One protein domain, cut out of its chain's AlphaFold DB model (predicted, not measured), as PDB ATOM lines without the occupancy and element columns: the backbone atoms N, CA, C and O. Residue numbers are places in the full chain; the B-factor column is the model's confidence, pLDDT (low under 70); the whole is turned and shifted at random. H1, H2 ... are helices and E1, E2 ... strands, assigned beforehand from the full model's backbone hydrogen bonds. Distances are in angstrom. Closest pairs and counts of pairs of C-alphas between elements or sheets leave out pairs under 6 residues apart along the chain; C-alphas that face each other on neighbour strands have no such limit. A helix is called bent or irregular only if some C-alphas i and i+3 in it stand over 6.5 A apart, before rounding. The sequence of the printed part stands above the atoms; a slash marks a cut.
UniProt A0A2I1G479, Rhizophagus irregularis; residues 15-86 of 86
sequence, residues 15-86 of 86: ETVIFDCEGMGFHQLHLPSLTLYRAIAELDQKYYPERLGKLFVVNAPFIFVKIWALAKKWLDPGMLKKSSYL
ATOM      1  N   GLU A  15      23.474 -11.391 -23.956       88.94
ATOM      2  CA  GLU A  15      24.223 -12.644 -23.980       88.94
ATOM      3  C   GLU A  15      25.684 -12.461 -23.557       88.94
ATOM      4  O   GLU A  15      26.266 -11.376 -23.647       88.94
ATOM      5  N   THR A  16      26.276 -13.542 -23.060       90.12
ATOM      6  CA  THR A  16      27.710 -13.629 -22.779       90.12
ATOM      7  C   THR A  16      28.298 -14.690 -23.690       90.12
ATOM      8  O   THR A  16      27.845 -15.831 -23.659       90.12
ATOM      9  N   VAL A  17      29.290 -14.307 -24.488       88.19
ATOM     10  CA  VAL A  17      29.945 -15.188 -25.457       88.19
ATOM     11  C   VAL A  17      31.335 -15.536 -24.943       88.19
ATOM     12  O   VAL A  17      32.094 -14.644 -24.562       88.19
ATOM     13  N   ILE A  18      31.660 -16.826 -24.936       90.19
ATOM     14  CA  ILE A  18      33.014 -17.333 -24.705       90.19
ATOM     15  C   ILE A  18      33.529 -17.826 -26.051       90.19
ATOM     16  O   ILE A  18      32.934 -18.711 -26.661       90.19
ATOM     17  N   PHE A  19      34.608 -17.216 -26.517       85.81
ATOM     18  CA  PHE A  19      35.247 -17.511 -27.785       85.81
ATOM     19  C   PHE A  19      36.595 -18.178 -27.509       85.81
ATOM     20  O   PHE A  19      37.593 -17.508 -27.229       85.81
ATOM     21  N   ASP A  20      36.588 -19.508 -27.530       88.00
ATOM     22  CA  ASP A  20      37.776 -20.326 -27.306       88.00
ATOM     23  C   ASP A  20      38.627 -20.391 -28.576       88.00
ATOM     24  O   ASP A  20      38.153 -20.763 -29.650       88.00
ATOM     25  N   CYS A  21      39.880 -19.971 -28.448       84.88
ATOM     26  CA  CYS A  21      40.848 -19.928 -29.533       84.88
ATOM     27  C   CYS A  21      41.880 -21.058 -29.455       84.88
ATOM     28  O   CYS A  21      42.866 -21.016 -30.201       84.88
ATOM     29  N   GLU A  22      41.698 -22.048 -28.580       86.38
ATOM     30  CA  GLU A  22      42.582 -23.208 -28.540       86.38
ATOM     31  C   GLU A  22      42.651 -23.888 -29.921       86.38
ATOM     32  O   GLU A  22      41.648 -24.096 -30.604       86.38
ATOM     33  N   GLY A  23      43.871 -24.170 -30.387       84.25
ATOM     34  CA  GLY A  23      44.110 -24.731 -31.719       84.25
ATOM     35  C   GLY A  23      43.965 -23.742 -32.885       84.25
ATOM     36  O   GLY A  23      44.174 -24.134 -34.037       84.25
ATOM     37  N   MET A  24      43.665 -22.462 -32.626       82.38
ATOM     38  CA  MET A  24      43.596 -21.462 -33.689       82.38
ATOM     39  C   MET A  24      44.970 -21.252 -34.345       82.38
ATOM     40  O   MET A  24      45.998 -21.120 -33.679       82.38
ATOM     41  N   GLY A  25      45.002 -21.183 -35.677       76.94
ATOM     42  CA  GLY A  25      46.251 -21.046 -36.424       76.94
ATOM     43  C   GLY A  25      46.107 -20.315 -37.753       76.94
ATOM     44  O   GLY A  25      45.023 -19.915 -38.170       76.94
ATOM     45  N   PHE A  26      47.228 -20.168 -38.462       74.25
ATOM     46  CA  PHE A  26      47.292 -19.445 -39.740       74.25
ATOM     47  C   PHE A  26      46.384 -20.016 -40.842       74.25
ATOM     48  O   PHE A  26      46.040 -19.305 -41.781       74.25
ATOM     49  N   HIS A  27      45.958 -21.273 -40.729       76.75
ATOM     50  CA  HIS A  27      45.035 -21.891 -41.681       76.75
ATOM     51  C   HIS A  27      43.636 -21.239 -41.663       76.75
ATOM     52  O   HIS A  27      42.983 -21.170 -42.698       76.75
ATOM     53  N   GLN A  28      43.203 -20.680 -40.526       72.31
ATOM     54  CA  GLN A  28      41.928 -19.954 -40.385       72.31
ATOM     55  C   GLN A  28      42.036 -18.469 -40.755       72.31
ATOM     56  O   GLN A  28      41.048 -17.736 -40.721       72.31
ATOM     57  N   LEU A  29      43.240 -18.008 -41.099       73.38
ATOM     58  CA  LEU A  29      43.545 -16.608 -41.374       73.38
ATOM     59  C   LEU A  29      43.391 -16.196 -42.838       73.38
ATOM     60  O   LEU A  29      43.713 -15.066 -43.210       73.38
ATOM     61  N   HIS A  30      42.903 -17.099 -43.679       79.25
ATOM     62  CA  HIS A  30      42.656 -16.791 -45.075       79.25
ATOM     63  C   HIS A  30      41.435 -15.868 -45.246       79.25
ATOM     64  O   HIS A  30      40.502 -15.870 -44.431       79.25
ATOM     65  N   LEU A  31      41.418 -15.108 -46.343       80.12
ATOM     66  CA  LEU A  31      40.372 -14.124 -46.648       80.12
ATOM     67  C   LEU A  31      38.933 -14.665 -46.523       80.12
ATOM     68  O   LEU A  31      38.120 -13.957 -45.933       80.12
ATOM     69  N   PRO A  32      38.590 -15.887 -46.982       85.50
ATOM     70  CA  PRO A  32      37.225 -16.401 -46.847       85.50
ATOM     71  C   PRO A  32      36.731 -16.478 -45.396       85.50
ATOM     72  O   PRO A  32      35.636 -16.010 -45.098       85.50
ATOM     73  N   SER A  33      37.553 -16.998 -44.476       81.81
ATOM     74  CA  SER A  33      37.228 -17.040 -43.040       81.81
ATOM     75  C   SER A  33      37.047 -15.645 -42.463       81.81
ATOM     76  O   SER A  33      36.078 -15.403 -41.753       81.81
ATOM     77  N   LEU A  34      37.946 -14.711 -42.784       79.88
ATOM     78  CA  LEU A  34      37.844 -13.334 -42.293       79.88
ATOM     79  C   LEU A  34      36.562 -12.648 -42.788       79.88
ATOM     80  O   LEU A  34      35.894 -11.970 -42.008       79.88
ATOM     81  N   THR A  35      36.189 -12.865 -44.049       83.69
ATOM     82  CA  THR A  35      34.936 -12.357 -44.625       83.69
ATOM     83  C   THR A  35      33.714 -12.978 -43.955       83.69
ATOM     84  O   THR A  35      32.756 -12.264 -43.671       83.69
ATOM     85  N   LEU A  36      33.750 -14.278 -43.648       85.44
ATOM     86  CA  LEU A  36      32.671 -14.948 -42.923       85.44
ATOM     87  C   LEU A  36      32.486 -14.360 -41.518       85.44
ATOM     88  O   LEU A  36      31.373 -13.989 -41.157       85.44
ATOM     89  N   TYR A  37      33.570 -14.213 -40.748       80.31
ATOM     90  CA  TYR A  37      33.505 -13.609 -39.412       80.31
ATOM     91  C   TYR A  37      32.969 -12.179 -39.455       80.31
ATOM     92  O   TYR A  37      32.170 -11.788 -38.606       80.31
ATOM     93  N   ARG A  38      33.370 -11.412 -40.472       82.12
ATOM     94  CA  ARG A  38      32.854 -10.066 -40.695       82.12
ATOM     95  C   ARG A  38      31.352 -10.069 -40.986       82.12
ATOM     96  O   ARG A  38      30.635  -9.298 -40.364       82.12
ATOM     97  N   ALA A  39      30.878 -10.936 -41.877       88.00
ATOM     98  CA  ALA A  39      29.459 -11.017 -42.217       88.00
ATOM     99  C   ALA A  39      28.593 -11.394 -41.003       88.00
ATOM    100  O   ALA A  39      27.512 -10.838 -40.825       88.00
ATOM    101  N   ILE A  40      29.086 -12.295 -40.144       85.56
ATOM    102  CA  ILE A  40      28.422 -12.653 -38.883       85.56
ATOM    103  C   ILE A  40      28.348 -11.433 -37.957       85.56
ATOM    104  O   ILE A  40      27.266 -11.081 -37.497       85.56
ATOM    105  N   ALA A  41      29.472 -10.741 -37.741       81.31
ATOM    106  CA  ALA A  41      29.511  -9.558 -36.883       81.31
ATOM    107  C   ALA A  41      28.601  -8.422 -37.393       81.31
ATOM    108  O   ALA A  41      27.924  -7.773 -36.597       81.31
ATOM    109  N   GLU A  42      28.557  -8.195 -38.709       84.38
ATOM    110  CA  GLU A  42      27.675  -7.204 -39.338       84.38
ATOM    111  C   GLU A  42      26.192  -7.590 -39.201       84.38
ATOM    112  O   GLU A  42      25.355  -6.729 -38.928       84.38
ATOM    113  N   LEU A  43      25.851  -8.875 -39.352       88.12
ATOM    114  CA  LEU A  43      24.487  -9.376 -39.167       88.12
ATOM    115  C   LEU A  43      24.015  -9.175 -37.722       88.12
ATOM    116  O   LEU A  43      22.913  -8.662 -37.510       88.12
ATOM    117  N   ASP A  44      24.859  -9.514 -36.749       82.75
ATOM    118  CA  ASP A  44      24.556  -9.333 -35.328       82.75
ATOM    119  C   ASP A  44      24.370  -7.857 -34.974       82.75
ATOM    120  O   ASP A  44      23.382  -7.494 -34.340       82.75
ATOM    121  N   GLN A  45      25.251  -6.971 -35.440       80.19
ATOM    122  CA  GLN A  45      25.103  -5.531 -35.198       80.19
ATOM    123  C   GLN A  45      23.831  -4.966 -35.842       80.19
ATOM    124  O   GLN A  45      23.136  -4.151 -35.234       80.19
ATOM    125  N   LYS A  46      23.500  -5.413 -37.060       86.00
ATOM    126  CA  LYS A  46      22.378  -4.879 -37.839       86.00
ATOM    127  C   LYS A  46      21.015  -5.323 -37.319       86.00
ATOM    128  O   LYS A  46      20.097  -4.510 -37.249       86.00
ATOM    129  N   TYR A  47      20.853  -6.609 -37.016       87.25
ATOM    130  CA  TYR A  47      19.551  -7.180 -36.648       87.25
ATOM    131  C   TYR A  47      19.385  -7.368 -35.141       87.25
ATOM    132  O   TYR A  47      18.259  -7.448 -34.649       87.25
ATOM    133  N   TYR A  48      20.492  -7.408 -34.402       85.56
ATOM    134  CA  TYR A  48      20.526  -7.688 -32.973       85.56
ATOM    135  C   TYR A  48      21.374  -6.665 -32.199       85.56
ATOM    136  O   TYR A  48      22.232  -7.050 -31.394       85.56
ATOM    137  N   PRO A  49      21.116  -5.355 -32.384       79.94
ATOM    138  CA  PRO A  49      21.892  -4.321 -31.723       79.94
ATOM    139  C   PRO A  49      21.818  -4.479 -30.202       79.94
ATOM    140  O   PRO A  49      20.796  -4.862 -29.631       79.94
ATOM    141  N   GLU A  50      22.940  -4.197 -29.544       78.75
ATOM    142  CA  GLU A  50      23.094  -4.200 -28.084       78.75
ATOM    143  C   GLU A  50      22.880  -5.536 -27.349       78.75
ATOM    144  O   GLU A  50      23.046  -5.566 -26.124       78.75
ATOM    145  N   ARG A  51      22.609  -6.644 -28.056       85.06
ATOM    146  CA  ARG A  51      22.401  -7.963 -27.432       85.06
ATOM    147  C   ARG A  51      23.666  -8.549 -26.826       85.06
ATOM    148  O   ARG A  51      23.587  -9.217 -25.800       85.06
ATOM    149  N   LEU A  52      24.842  -8.257 -27.376       85.19
ATOM    150  CA  LEU A  52      26.081  -8.684 -26.738       85.19
ATOM    151  C   LEU A  52      26.283  -7.928 -25.417       85.19
ATOM    152  O   LEU A  52      26.375  -6.696 -25.393       85.19
ATOM    153  N   GLY A  53      26.366  -8.669 -24.313       86.00
ATOM    154  CA  GLY A  53      26.656  -8.159 -22.975       86.00
ATOM    155  C   GLY A  53      28.141  -8.197 -22.639       86.00
ATOM    156  O   GLY A  53      28.697  -7.171 -22.249       86.00
ATOM    157  N   LYS A  54      28.776  -9.362 -22.803       84.62
ATOM    158  CA  LYS A  54      30.218  -9.571 -22.608       84.62
ATOM    159  C   LYS A  54      30.754 -10.567 -23.629       84.62
ATOM    160  O   LYS A  54      30.086 -11.551 -23.934       84.62
ATOM    161  N   LEU A  55      31.970 -10.325 -24.105       85.50
ATOM    162  CA  LEU A  55      32.730 -11.271 -24.919       85.50
ATOM    163  C   LEU A  55      34.030 -11.600 -24.195       85.50
ATOM    164  O   LEU A  55      34.830 -10.698 -23.943       85.50
ATOM    165  N   PHE A  56      34.221 -12.879 -23.897       86.38
ATOM    166  CA  PHE A  56      35.463 -13.432 -23.381       86.38
ATOM    167  C   PHE A  56      36.173 -14.157 -24.508       86.38
ATOM    168  O   PHE A  56      35.612 -15.080 -25.087       86.38
ATOM    169  N   VAL A  57      37.395 -13.742 -24.817       84.94
ATOM    170  CA  VAL A  57      38.281 -14.517 -25.686       84.94
ATOM    171  C   VAL A  57      39.283 -15.215 -24.786       84.94
ATOM    172  O   VAL A  57      39.946 -14.527 -24.013       84.94
ATOM    173  N   VAL A  58      39.366 -16.539 -24.894       88.88
ATOM    174  CA  VAL A  58      40.234 -17.390 -24.067       88.88
ATOM    175  C   VAL A  58      41.155 -18.231 -24.948       88.88
ATOM    176  O   VAL A  58      40.849 -18.461 -26.120       88.88
ATOM    177  N   ASN A  59      42.298 -18.661 -24.404       88.12
ATOM    178  CA  ASN A  59      43.303 -19.478 -25.105       88.12
ATOM    179  C   ASN A  59      43.778 -18.873 -26.441       88.12
ATOM    180  O   ASN A  59      44.123 -19.583 -27.383       88.12
ATOM    181  N   ALA A  60      43.784 -17.541 -26.544       82.56
ATOM    182  CA  ALA A  60      44.155 -16.835 -27.761       82.56
ATOM    183  C   ALA A  60      45.655 -17.000 -28.072       82.56
ATOM    184  O   ALA A  60      46.494 -16.496 -27.319       82.56
ATOM    185  N   PRO A  61      46.036 -17.639 -29.197       81.44
ATOM    186  CA  PRO A  61      47.434 -17.693 -29.607       81.44
ATOM    187  C   PRO A  61      47.919 -16.287 -29.976       81.44
ATOM    188  O   PRO A  61      47.132 -15.440 -30.391       81.44
ATOM    189  N   PHE A  62      49.227 -16.024 -29.919       77.06
ATOM    190  CA  PHE A  62      49.782 -14.689 -30.221       77.06
ATOM    191  C   PHE A  62      49.319 -14.124 -31.580       77.06
ATOM    192  O   PHE A  62      49.130 -12.917 -31.743       77.06
ATOM    193  N   ILE A  63      49.068 -15.001 -32.556       72.31
ATOM    194  CA  ILE A  63      48.547 -14.625 -33.872       72.31
ATOM    195  C   ILE A  63      47.139 -13.998 -33.814       72.31
ATOM    196  O   ILE A  63      46.830 -13.109 -34.612       72.31
ATOM    197  N   PHE A  64      46.321 -14.375 -32.828       73.94
ATOM    198  CA  PHE A  64      45.003 -13.800 -32.581       73.94
ATOM    199  C   PHE A  64      45.077 -12.294 -32.322       73.94
ATOM    200  O   PHE A  64      44.195 -11.564 -32.755       73.94
ATOM    201  N   VAL A  65      46.155 -11.781 -31.718       71.94
ATOM    202  CA  VAL A  65      46.320 -10.335 -31.484       71.94
ATOM    203  C   VAL A  65      46.252  -9.547 -32.799       71.94
ATOM    204  O   VAL A  65      45.652  -8.470 -32.849       71.94
ATOM    205  N   LYS A  66      46.805 -10.096 -33.891       69.06
ATOM    206  CA  LYS A  66      46.753  -9.468 -35.222       69.06
ATOM    207  C   LYS A  66      45.362  -9.559 -35.850       69.06
ATOM    208  O   LYS A  66      44.890  -8.572 -36.410       69.06
ATOM    209  N   ILE A  67      44.695 -10.706 -35.713       71.31
ATOM    210  CA  ILE A  67      43.303 -10.913 -36.160       71.31
ATOM    211  C   ILE A  67      42.382  -9.933 -35.462       71.31
ATOM    212  O   ILE A  67      41.600  -9.227 -36.087       71.31
ATOM    213  N   TRP A  68      42.521  -9.862 -34.148       73.00
ATOM    214  CA  TRP A  68      41.715  -9.026 -33.301       73.00
ATOM    215  C   TRP A  68      41.949  -7.542 -33.587       73.00
ATOM    216  O   TRP A  68      41.002  -6.766 -33.635       73.00
ATOM    217  N   ALA A  69      43.188  -7.126 -33.869       73.31
ATOM    218  CA  ALA A  69      43.469  -5.768 -34.334       73.31
ATOM    219  C   ALA A  69      42.735  -5.417 -35.642       73.31
ATOM    220  O   ALA A  69      42.309  -4.272 -35.804       73.31
ATOM    221  N   LEU A  70      42.560  -6.387 -36.544       68.38
ATOM    222  CA  LEU A  70      41.782  -6.217 -37.769       68.38
ATOM    223  C   LEU A  70      40.271  -6.200 -37.480       68.38
ATOM    224  O   LEU A  70      39.587  -5.281 -37.921       68.38
ATOM    225  N   ALA A  71      39.779  -7.139 -36.669       69.25
ATOM    226  CA  ALA A  71      38.374  -7.237 -36.273       69.25
ATOM    227  C   ALA A  71      37.883  -5.994 -35.516       69.25
ATOM    228  O   ALA A  71      36.768  -5.535 -35.743       69.25
ATOM    229  N   LYS A  72      38.731  -5.373 -34.684       69.38
ATOM    230  CA  LYS A  72      38.412  -4.119 -33.981       69.38
ATOM    231  C   LYS A  72      38.047  -2.964 -34.915       69.38
ATOM    232  O   LYS A  72      37.329  -2.070 -34.489       69.38
ATOM    233  N   LYS A  73      38.521  -2.962 -36.167       67.12
ATOM    234  CA  LYS A  73      38.137  -1.942 -37.161       67.12
ATOM    235  C   LYS A  73      36.713  -2.130 -37.690       67.12
ATOM    236  O   LYS A  73      36.200  -1.230 -38.344       67.12
ATOM    237  N   TRP A  74      36.111  -3.292 -37.451       66.69
ATOM    238  CA  TRP A  74      34.782  -3.672 -37.939       66.69
ATOM    239  C   TRP A  74      33.742  -3.760 -36.819       66.69
ATOM    240  O   TRP A  74      32.562  -3.944 -37.087       66.69
ATOM    241  N   LEU A  75      34.175  -3.665 -35.561       67.38
ATOM    242  CA  LEU A  75      33.298  -3.690 -34.401       67.38
ATOM    243  C   LEU A  75      32.965  -2.265 -33.973       67.38
ATOM    244  O   LEU A  75      33.869  -1.454 -33.761       67.38
ATOM    245  N   ASP A  76      31.677  -1.983 -33.788       66.94
ATOM    246  CA  ASP A  76      31.235  -0.688 -33.287       66.94
ATOM    247  C   ASP A  76      31.864  -0.355 -31.917       66.94
ATOM    248  O   ASP A  76      32.066  -1.246 -31.076       66.94
ATOM    249  N   PRO A  77      32.107   0.934 -31.610       64.94
ATOM    250  CA  PRO A  77      32.743   1.359 -30.358       64.94
ATOM    251  C   PRO A  77      32.032   0.855 -29.091       64.94
ATOM    252  O   PRO A  77      32.669   0.621 -28.061       64.94
ATOM    253  N   GLY A  78      30.707   0.673 -29.158       66.44
ATOM    254  CA  GLY A  78      29.893   0.136 -28.065       66.44
ATOM    255  C   GLY A  78      30.139  -1.350 -27.779       66.44
ATOM    256  O   GLY A  78      29.994  -1.779 -26.634       66.44
ATOM    257  N   MET A  79      30.557  -2.127 -28.783       64.62
ATOM    258  CA  MET A  79      30.947  -3.530 -28.617       64.62
ATOM    259  C   MET A  79      32.360  -3.672 -28.054       64.62
ATOM    260  O   MET A  79      32.581  -4.508 -27.179       64.62
ATOM    261  N   LEU A  80      33.296  -2.817 -28.477       66.69
ATOM    262  CA  LEU A  80      34.685  -2.845 -28.001       66.69
ATOM    263  C   LEU A  80      34.808  -2.644 -26.486       66.69
ATOM    264  O   LEU A  80      35.669  -3.246 -25.851       66.69
ATOM    265  N   LYS A  81      33.918  -1.844 -25.886       69.50
ATOM    266  CA  LYS A  81      33.875  -1.625 -24.429       69.50
ATOM    267  C   LYS A  81      33.434  -2.861 -23.629       69.50
ATOM    268  O   LYS A  81      33.585  -2.868 -22.411       69.50
ATOM    269  N   LYS A  82      32.864  -3.874 -24.288       64.38
ATOM    270  CA  LYS A  82      32.300  -5.084 -23.661       64.38
ATOM    271  C   LYS A  82      33.207  -6.313 -23.791       64.38
ATOM    272  O   LYS A  82      32.914  -7.351 -23.197       64.38
ATOM    273  N   SER A  83      34.281  -6.213 -24.572       59.16
ATOM    274  CA  SER A  83      35.277  -7.271 -24.744       59.16
ATOM    275  C   SER A  83      36.234  -7.298 -23.551       59.16
ATOM    276  O   SER A  83      36.800  -6.271 -23.183       59.16
ATOM    277  N   SER A  84      36.433  -8.463 -22.942       61.12
ATOM    278  CA  SER A  84      37.465  -8.698 -21.925       61.12
ATOM    279  C   SER A  84      38.329  -9.881 -22.362       61.12
ATOM    280  O   SER A  84      37.797 -10.900 -22.798       61.12
ATOM    281  N   TYR A  85      39.651  -9.733 -22.287       55.19
ATOM    282  CA  TYR A  85      40.610 -10.791 -22.629       55.19
ATOM    283  C   TYR A  85      41.000 -11.521 -21.347       55.19
ATOM    284  O   TYR A  85      41.308 -10.854 -20.356       55.19
ATOM    285  N   LEU A  86      40.954 -12.851 -21.370       49.59
ATOM    286  CA  LEU A  86      41.392 -13.718 -20.277       49.59
ATOM    287  C   LEU A  86      42.396 -14.742 -20.804       49.59
ATOM    288  O   LEU A  86      42.177 -15.259 -21.923       49.59
TER     289      LEU A  86
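What this domain is: This is residues 15 to 86 of the 86 residues of a protein of Rhizophagus irregularis (UniProt A0A2I1G479). A small sheet of three parallel strands makes one wall, with the helices on one side of it and the other face bare; the long helix H2 runs back across an open gap from the strands. H3 comes near H2 only where Arg 38 and Ala 71 approach, at a steep tilt of 50 degrees, and the short H4 grazes the sheet with its residues 78 to 80; no two of the helices touch. The 72 printed residues hold four named helices and three named strands, in the order E1 H1 H2 E2 H3 H4 E3 along the chain, and the class is mixed, helices and strands. The sheet's order is E1, E2, E3, all parallel. By its radius of gyration of the C-alphas, 12.1 A, the whole is compact, and the C-alphas span 31 by 26 by 17 A.

Where its parts are: E1, residues 15 to 20, begins with C-alpha 15 at (24.223, -12.644, -23.980) and is 15.9 A long. H1, residues 26 to 29, is followed by H2, residues 31 to 47, which is 24.1 A long and ends with C-alpha 47 at (19.551, -7.180, -36.648). E2, residues 52 to 58, is 16.8 A long. H3, residues 62 to 71, is 14.9 A long, and H4 holds residues 77 to 80. E3, residues 83 to 85, ends with C-alpha 85 at (40.610, -10.791, -22.629).

How they stand to each other: E1 and E2 are parallel at 16 degrees, with N 19 and O 56 at 2.8 A and N 56 and O 17 at 2.8 A, within hydrogen-bond range. E2 and E3 are parallel at 19 degrees, with N 84 and O 55 within hydrogen-bond range at 2.9 A. E1 and E3 are the edge strands. E1, H1 H2, E2 and E2, H3 H4, E3 are strand-helix-strand units, two parallel neighbour strands with helices between, each with a right-handed crossover. H4 is on the sheet but only grazes it, with residues 78 to 80; H1, H2 and H3 are not on it. H2 and H3 are close but not clearly touching, the closest C-alphas being those of Arg 38 and Ala 71 at 7.6 A, at a steep tilt of 50 degrees, the same way. H1 and H3 are close but not clearly touching, with the C-alphas of Phe 26 and Ile 63 closest at 7.7 A. H1 and H2 meet only through their link, and H3 and H4 are apart. In H2 every O i to N i+4 pair is within hydrogen-bond range, in H3 5 of 6; H1 and H4 are too short for such a pair.

The domain as a whole: The C-alphas of Tyr 47 and Phe 62, the two farthest apart, are 31.8 A from each other. The printed part has no cut, ends at residue 86, the chain's last, and its links between elements are tight. The mean pLDDT of the printed part is 77.9; residue 66 and residues 70 to 86 are under 70.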